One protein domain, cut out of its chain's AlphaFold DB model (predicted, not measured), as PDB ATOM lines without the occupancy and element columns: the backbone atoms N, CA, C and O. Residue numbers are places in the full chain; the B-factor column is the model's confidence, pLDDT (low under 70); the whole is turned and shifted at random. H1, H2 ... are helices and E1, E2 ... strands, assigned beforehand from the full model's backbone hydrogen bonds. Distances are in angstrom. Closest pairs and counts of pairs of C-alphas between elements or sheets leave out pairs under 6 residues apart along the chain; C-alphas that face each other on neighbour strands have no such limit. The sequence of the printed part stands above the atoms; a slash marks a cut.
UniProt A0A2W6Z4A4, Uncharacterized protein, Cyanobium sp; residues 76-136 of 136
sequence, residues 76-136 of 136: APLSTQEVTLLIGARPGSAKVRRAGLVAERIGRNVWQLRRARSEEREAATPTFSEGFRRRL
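Overview. This is residues 76 to 136 of the 136 residues of an uncharacterized protein of Cyanobium sp (UniProt A0A2W6Z4A4). A small meander of three strands, E1 to E3, each the antiparallel neighbour of the one before, has helix H1 packed along one face, and the last part of the chain leads away as a tail. H2 lies at the root of this tail and only grazes the sheet, while residues 125 to 136, with H3, stick out free and make the length. The printed part has 61 residues, with H1, E1, E2, E3, H2 and H3 in that order and sheet order E1, E2, E3; its class is mixed, helices and strands. It is loose, with a radius of gyration of the C-alphas of 14.3 A and spans of 46 by 22 by 18 A.

Along the chain. H1, residues 80 to 87, begins at C-alpha 80 (128.766, 136.381, 78.905) and is 10.5 A long. E1 is residues 95 to 98, E2 is residues 101 to 107, 18.6 A, and E3 is residues 110 to 115, 17.3 A, ending at C-alpha 115 (129.294, 128.734, 94.838). H2 is residues 118 to 122 and H3 residues 130 to 133.

Arrangement. E1 and E2 form a hairpin, with N 96 and O 103 2.9 A apart, within hydrogen-bond range. E2 and E3 form another, with N 104 and O 112 at 2.9 A. H1 is on the sheet at a height of 9.0 A, over E2 and only just over E3, on which 3 of its C-alphas fall. It runs along the strands, at 6 degrees to E2 on the local plane; its closest C-alphas to E2 are those of Val 83 and Ala 103, 7.1 A. H2 and H3 are apart. In H1 and H2 every O i to N i+4 pair is within hydrogen-bond range; H3 is too short for one.

Size, cuts and confidence. Without residues 125 to 136 the body spans 29 by 19 by 18 A. The printed part has no cut and no long link. Residues 119 to 136 have pLDDT under 70.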
ATOM      1  N   ALA A  76     132.768 124.121  83.690       96.00
ATOM      2  CA  ALA A  76     132.786 124.416  82.264       96.00
ATOM      3  C   ALA A  76     132.896 125.929  81.978       96.00
ATOM      4  O   ALA A  76     132.304 126.745  82.697       96.00
ATOM      5  N   PRO A  77     133.633 126.323  80.922       97.38
ATOM      6  CA  PRO A  77     133.703 127.715  80.500       97.38
ATOM      7  C   PRO A  77     132.365 128.167  79.900       97.38
ATOM      8  O   PRO A  77     131.795 127.488  79.052       97.38
ATOM      9  N   LEU A  78     131.899 129.346  80.310       97.81
ATOM     10  CA  LEU A  78     130.636 129.950  79.882       97.81
ATOM     11  C   LEU A  78     130.864 131.300  79.204       97.81
ATOM     12  O   LEU A  78     131.758 132.068  79.569       97.81
ATOM     13  N   SER A  79     129.996 131.634  78.260       97.75
ATOM     14  CA  SER A  79     129.919 132.946  77.631       97.75
ATOM     15  C   SER A  79     129.239 133.986  78.527       97.75
ATOM     16  O   SER A  79     128.484 133.682  79.453       97.75
ATOM     17  N   THR A  80     129.441 135.269  78.210       96.94
ATOM     18  CA  THR A  80     128.766 136.381  78.905       96.94
ATOM     19  C   THR A  80     127.232 136.278  78.831       96.94
ATOM     20  O   THR A  80     126.542 136.680  79.770       96.94
ATOM     21  N   GLN A  81     126.685 135.751  77.727       97.31
ATOM     22  CA  GLN A  81     125.238 135.582  77.556       97.31
ATOM     23  C   GLN A  81     124.703 134.466  78.455       97.31
ATOM     24  O   GLN A  81     123.746 134.689  79.192       97.31
ATOM     25  N   GLU A  82     125.370 133.312  78.474       97.19
ATOM     26  CA  GLU A  82     124.994 132.182  79.330       97.19
ATOM     27  C   GLU A  82     125.061 132.560  80.806       97.19
ATOM     28  O   GLU A  82     124.108 132.325  81.543       97.19
ATOM     29  N   VAL A  83     126.122 133.250  81.238       97.00
ATOM     30  CA  VAL A  83     126.195 133.758  82.614       97.00
ATOM     31  C   VAL A  83     125.024 134.685  82.920       97.00
ATOM     32  O   VAL A  83     124.433 134.561  83.989       97.00
ATOM     33  N   THR A  84     124.653 135.575  81.994       95.94
ATOM     34  CA  THR A  84     123.514 136.488  82.183       95.94
ATOM     35  C   THR A  84     122.210 135.720  82.405       95.94
ATOM     36  O   THR A  84     121.448 136.089  83.296       95.94
ATOM     37  N   LEU A  85     121.977 134.640  81.653       95.56
ATOM     38  CA  LEU A  85     120.801 133.778  81.805       95.56
ATOM     39  C   LEU A  85     120.831 132.996  83.125       95.56
ATOM     40  O   LEU A  85     119.848 132.983  83.866       95.56
ATOM     41  N   LEU A  86     121.971 132.387  83.457       95.56
ATOM     42  CA  LEU A  86     122.119 131.527  84.632       95.56
ATOM     43  C   LEU A  86     122.037 132.327  85.941       95.56
ATOM     44  O   LEU A  86     121.268 131.977  86.841       95.56
ATOM     45  N   ILE A  87     122.762 133.447  86.037       93.69
ATOM     46  CA  ILE A  87     122.767 134.315  87.227       93.69
ATOM     47  C   ILE A  87     121.596 135.316  87.234       93.69
ATOM     48  O   ILE A  87     121.288 135.924  88.265       93.69
ATOM     49  N   GLY A  88     120.929 135.505  86.092       91.81
ATOM     50  CA  GLY A  88     119.834 136.458  85.893       91.81
ATOM     51  C   GLY A  88     120.259 137.931  85.977       91.81
ATOM     52  O   GLY A  88     119.429 138.779  86.303       91.81
ATOM     53  N   ALA A  89     121.546 138.232  85.805       89.62
ATOM     54  CA  ALA A  89     122.094 139.585  85.838       89.62
ATOM     55  C   ALA A  89     123.261 139.698  84.854       89.62
ATOM     56  O   ALA A  89     124.102 138.803  84.771       89.62
ATOM     57  N   ARG A  90     123.329 140.809  84.117       93.06
ATOM     58  CA  ARG A  90     124.412 141.044  83.161       93.06
ATOM     59  C   ARG A  90     125.725 141.303  83.909       93.06
ATOM     60  O   ARG A  90     125.755 142.206  84.748       93.06
ATOM     61  N   PRO A  91     126.820 140.585  83.603       93.25
ATOM     62  CA  PRO A  91     128.085 140.839  84.270       93.25
ATOM     63  C   PRO A  91     128.664 142.222  83.934       93.25
ATOM     64  O   PRO A  91     128.893 142.525  82.764       93.25
ATOM     65  N   GLY A  92     128.902 143.058  84.952       91.94
ATOM     66  CA  GLY A  92     129.466 144.412  84.799       91.94
ATOM     67  C   GLY A  92     130.947 144.547  85.181       91.94
ATOM     68  O   GLY A  92     131.592 145.529  84.834       91.94
ATOM     69  N   SER A  93     131.505 143.560  85.879       93.12
ATOM     70  CA  SER A  93     132.889 143.541  86.372       93.12
ATOM     71  C   SER A  93     133.484 142.142  86.215       93.12
ATOM     72  O   SER A  93     132.759 141.195  85.937       93.12
ATOM     73  N   ALA A  94     134.795 141.974  86.413       94.75
ATOM     74  CA  ALA A  94     135.457 140.670  86.272       94.75
ATOM     75  C   ALA A  94     134.963 139.593  87.265       94.75
ATOM     76  O   ALA A  94     135.206 138.411  87.049       94.75
ATOM     77  N   LYS A  95     134.259 139.986  88.332       94.75
ATOM     78  CA  LYS A  95     133.674 139.084  89.327       94.75
ATOM     79  C   LYS A  95     132.302 139.607  89.726       94.75
ATOM     80  O   LYS A  95     132.196 140.687  90.303       94.75
ATOM     81  N   VAL A  96     131.258 138.837  89.445       94.06
ATOM     82  CA  VAL A  96     129.871 139.205  89.744       94.06
ATOM     83  C   VAL A  96     129.271 138.187  90.686       94.06
ATOM     84  O   VAL A  96     129.381 136.983  90.476       94.06
ATOM     85  N   ARG A  97     128.635 138.677  91.745       91.62
ATOM     86  CA  ARG A  97     128.039 137.843  92.779       91.62
ATOM     87  C   ARG A  97     126.566 138.164  92.909       91.62
ATOM     88  O   ARG A  97     126.193 139.332  92.990       91.62
ATOM     89  N   ARG A  98     125.744 137.121  92.975       90.38
ATOM     90  CA  ARG A  98     124.313 137.253  93.234       90.38
ATOM     91  C   ARG A  98     123.855 136.124  94.136       90.38
ATOM     92  O   ARG A  98     124.020 134.953  93.799       90.38
ATOM     93  N   ALA A  99     123.283 136.494  95.279       85.44
ATOM     94  CA  ALA A  99     122.914 135.559  96.334       85.44
ATOM     95  C   ALA A  99     124.085 134.607  96.670       85.44
ATOM     96  O   ALA A  99     125.109 135.051  97.183       85.44
ATOM     97  N   GLY A 100     123.947 133.317  96.348       90.12
ATOM     98  CA  GLY A 100     124.940 132.272  96.610       90.12
ATOM     99  C   GLY A 100     125.835 131.885  95.427       90.12
ATOM    100  O   GLY A 100     126.575 130.910  95.554       90.12
ATOM    101  N   LEU A 101     125.773 132.594  94.296       94.31
ATOM    102  CA  LEU A 101     126.547 132.300  93.084       94.31
ATOM    103  C   LEU A 101     127.567 133.397  92.793       94.31
ATOM    104  O   LEU A 101     127.280 134.587  92.947       94.31
ATOM    105  N   VAL A 102     128.738 132.985  92.323       96.00
ATOM    106  CA  VAL A 102     129.785 133.868  91.816       96.00
ATOM    107  C   VAL A 102     130.101 133.466  90.381       96.00
ATOM    108  O   VAL A 102     130.376 132.299  90.115       96.00
ATOM    109  N   ALA A 103     130.071 134.441  89.479       96.94
ATOM    110  CA  ALA A 103     130.609 134.344  88.132       96.94
ATOM    111  C   ALA A 103     131.946 135.085  88.076       96.94
ATOM    112  O   ALA A 103     132.020 136.263  88.433       96.94
ATOM    113  N   GLU A 104     132.992 134.405  87.627       96.94
ATOM    114  CA  GLU A 104     134.353 134.933  87.571       96.94
ATOM    115  C   GLU A 104     134.886 134.853  86.142       96.94
ATOM    116  O   GLU A 104     134.766 133.822  85.482       96.94
ATOM    117  N   ARG A 105     135.420 135.965  85.631       97.69
ATOM    118  CA  ARG A 105     135.906 136.067  84.256       97.69
ATOM    119  C   ARG A 105     137.339 135.553  84.172       97.69
ATOM    120  O   ARG A 105     138.248 136.210  84.668       97.69
ATOM    121  N   ILE A 106     137.532 134.436  83.479       97.06
ATOM    122  CA  ILE A 106     138.848 133.816  83.252       97.06
ATOM    123  C   ILE A 106     139.488 134.260  81.927       97.06
ATOM    124  O   ILE A 106     140.691 134.119  81.739       97.06
ATOM    125  N   GLY A 107     138.704 134.834  81.008       95.75
ATOM    126  CA  GLY A 107     139.183 135.318  79.712       95.75
ATOM    127  C   GLY A 107     138.203 136.270  79.028       95.75
ATOM    128  O   GLY A 107     137.163 136.640  79.581       95.75
ATOM    129  N   ARG A 108     138.510 136.694  77.795       94.75
ATOM    130  CA  ARG A 108     137.606 137.563  77.023       94.75
ATOM    131  C   ARG A 108     136.317 136.807  76.705       94.75
ATOM    132  O   ARG A 108     136.328 135.900  75.888       94.75
ATOM    133  N   ASN A 109     135.214 137.228  77.319       93.44
ATOM    134  CA  ASN A 109     133.909 136.560  77.233       93.44
ATOM    135  C   ASN A 109     133.910 135.109  77.737       93.44
ATOM    136  O   ASN A 109     133.005 134.368  77.376       93.44
ATOM    137  N   VAL A 110     134.882 134.725  78.570       97.69
ATOM    138  CA  VAL A 110     134.952 133.389  79.169       97.69
ATOM    139  C   VAL A 110     134.838 133.517  80.679       97.69
ATOM    140  O   VAL A 110     135.609 134.247  81.311       97.69
ATOM    141  N   TRP A 111     133.873 132.808  81.243       98.12
ATOM    142  CA  TRP A 111     133.489 132.874  82.642       98.12
ATOM    143  C   TRP A 111     133.393 131.484  83.250       98.12
ATOM    144  O   TRP A 111     133.112 130.515  82.554       98.12
ATOM    145  N   GLN A 112     133.556 131.410  84.561       98.00
ATOM    146  CA  GLN A 112     133.318 130.207  85.341       98.00
ATOM    147  C   GLN A 112     132.339 130.520  86.473       98.00
ATOM    148  O   GLN A 112     132.412 131.587  87.094       98.00
ATOM    149  N   LEU A 113     131.405 129.601  86.727       97.25
ATOM    150  CA  LEU A 113     130.469 129.693  87.846       97.25
ATOM    151  C   LEU A 113     130.969 128.879  89.032       97.25
ATOM    152  O   LEU A 113     131.420 127.748  88.891       97.25
ATOM    153  N   ARG A 114     130.822 129.445  90.228       96.12
ATOM    154  CA  ARG A 114     131.113 128.770  91.492       96.12
ATOM    155  C   ARG A 114     130.115 129.167  92.569       96.12
ATOM    156  O   ARG A 114     129.472 130.218  92.499       96.12
ATOM    157  N   ARG A 115     130.021 128.353  93.620       94.88
ATOM    158  CA  ARG A 115     129.294 128.734  94.838       94.88
ATOM    159  C   ARG A 115     130.064 129.831  95.583       94.88
ATOM    160  O   ARG A 115     131.294 129.809  95.655       94.88
ATOM    161  N   ALA A 116     129.337 130.795  96.141       92.25
ATOM    162  CA  ALA A 116     129.897 131.780  97.060       92.25
ATOM    163  C   ALA A 116     130.295 131.085  98.370       92.25
ATOM    164  O   ALA A 116     129.458 130.391  98.966       92.25
ATOM    165  N   ARG A 117     131.542 131.288  98.814       87.00
ATOM    166  CA  ARG A 117     132.041 130.795 100.110       87.00
ATOM    167  C   ARG A 117     131.371 131.539 101.268       87.00
ATOM    168  O   ARG A 117     130.912 132.662 101.077       87.00
ATOM    169  N   SER A 118     131.323 130.929 102.452       72.25
ATOM    170  CA  SER A 118     130.675 131.504 103.644       72.25
ATOM    171  C   SER A 118     131.238 132.884 104.009       72.25
ATOM    172  O   SER A 118     130.476 133.836 104.148       72.25
ATOM    173  N   GLU A 119     132.561 133.039 103.984       67.56
ATOM    174  CA  GLU A 119     133.259 134.316 104.213       67.56
ATOM    175  C   GLU A 119     132.842 135.404 103.198       67.56
ATOM    176  O   GLU A 119     132.618 136.563 103.541       67.56
ATOM    177  N   GLU A 120     132.658 135.021 101.927       69.56
ATOM    178  CA  GLU A 120     132.202 135.919 100.855       69.56
ATOM    179  C   GLU A 120     130.694 136.235 100.943       69.56
ATOM    180  O   GLU A 120     130.219 137.146 100.257       69.56
ATOM    181  N   ARG A 121     129.911 135.483 101.730       64.62
ATOM    182  CA  ARG A 121     128.496 135.789 102.019       64.62
ATOM    183  C   ARG A 121     128.379 136.824 103.134       64.62
ATOM    184  O   ARG A 121     127.559 137.733 103.019       64.62
ATOM    185  N   GLU A 122     129.225 136.716 104.154       62.75
ATOM    186  CA  GLU A 122     129.235 137.596 105.328       62.75
ATOM    187  C   GLU A 122     129.743 139.002 105.000       62.75
ATOM    188  O   GLU A 122     129.051 139.974 105.296       62.75
ATOM    189  N   ALA A 123     130.859 139.120 104.266       64.44
ATOM    190  CA  ALA A 123     131.481 140.401 103.874       64.44
ATOM    191  C   ALA A 123     130.605 141.314 102.987       64.44
ATOM    192  O   ALA A 123     131.000 142.390 102.549       64.44
ATOM    193  N   ALA A 124     129.422 140.840 102.650       60.50
ATOM    194  CA  ALA A 124     128.590 141.308 101.570       60.50
ATOM    195  C   ALA A 124     127.156 141.594 101.989       60.50
ATOM    196  O   ALA A 124     126.351 142.019 101.157       60.50
ATOM    197  N   THR A 125     126.838 141.291 103.240       58.97
ATOM    198  CA  THR A 125     125.644 141.794 103.882       58.97
ATOM    199  C   THR A 125     126.040 143.175 104.389       58.97
ATOM    200  O   THR A 125     126.684 143.248 105.435       58.97
ATOM    201  N   PRO A 126     125.747 144.282 103.671       56.75
ATOM    202  CA  PRO A 126     125.781 145.575 104.324       56.75
ATOM    203  C   PRO A 126     124.782 145.444 105.464       56.75
ATOM    204  O   PRO A 126     123.581 145.272 105.236       56.75
ATOM    205  N   THR A 127     125.287 145.401 106.694       56.28
ATOM    206  CA  THR A 127     124.418 145.495 107.858       56.28
ATOM    207  C   THR A 127     123.574 146.739 107.627       56.28
ATOM    208  O   THR A 127     124.095 147.825 107.384       56.28
ATOM    209  N   PHE A 128     122.258 146.560 107.568       56.66
ATOM    210  CA  PHE A 128     121.283 147.596 107.215       56.66
ATOM    211  C   PHE A 128     121.479 148.912 108.012       56.66
ATOM    212  O   PHE A 128     121.075 149.987 107.578       56.66
ATOM    213  N   SER A 129     122.183 148.843 109.146       59.53
ATOM    214  CA  SER A 129     122.589 149.948 110.013       59.53
ATOM    215  C   SER A 129     123.740 150.831 109.499       59.53
ATOM    216  O   SER A 129     123.874 151.965 109.962       59.53
ATOM    217  N   GLU A 130     124.574 150.379 108.559       60.28
ATOM    218  CA  GLU A 130     125.784 151.120 108.163       60.28
ATOM    219  C   GLU A 130     125.465 152.356 107.300       60.28
ATOM    220  O   GLU A 130     126.107 153.400 107.427       60.28
ATOM    221  N   GLY A 131     124.397 152.291 106.496       57.81
ATOM    222  CA  GLY A 131     123.905 153.431 105.714       57.81
ATOM    223  C   GLY A 131     123.309 154.559 106.567       57.81
ATOM    224  O   GLY A 131     123.380 155.722 106.174       57.81
ATOM    225  N   PHE A 132     122.773 154.230 107.747       63.38
ATOM    226  CA  PHE A 132     122.204 155.206 108.682       63.38
ATOM    227  C   PHE A 132     123.278 155.964 109.473       63.38
ATOM    228  O   PHE A 132     123.124 157.158 109.709       63.38
ATOM    229  N   ARG A 133     124.402 155.320 109.829       61.78
ATOM    230  CA  ARG A 133     125.495 155.983 110.571       61.78
ATOM    231  C   ARG A 133     126.257 157.022 109.762       61.78
ATOM    232  O   ARG A 133     126.881 157.898 110.342       61.78
ATOM    233  N   ARG A 134     126.232 156.934 108.434       65.00
ATOM    234  CA  ARG A 134     126.995 157.843 107.570       65.00
ATOM    235  C   ARG A 134     126.321 159.205 107.356       65.00
ATOM    236  O   ARG A 134     126.858 160.017 106.611       65.00
ATOM    237  N   ARG A 135     125.134 159.424 107.939       65.88
ATOM    238  CA  ARG A 135     124.301 160.624 107.745       65.88
ATOM    239  C   ARG A 135     123.961 161.369 109.045       65.88
ATOM    240  O   ARG A 135     123.038 162.178 109.023       65.88
ATOM    241  N   LEU A 136     124.663 161.093 110.144       55.09
ATOM    242  CA  LEU A 136     124.520 161.815 111.412       55.09
ATOM    243  C   LEU A 136     125.793 162.598 111.726       55.09
ATOM    244  O   LEU A 136     126.884 162.034 111.480       55.09
TER     245      LEU A 136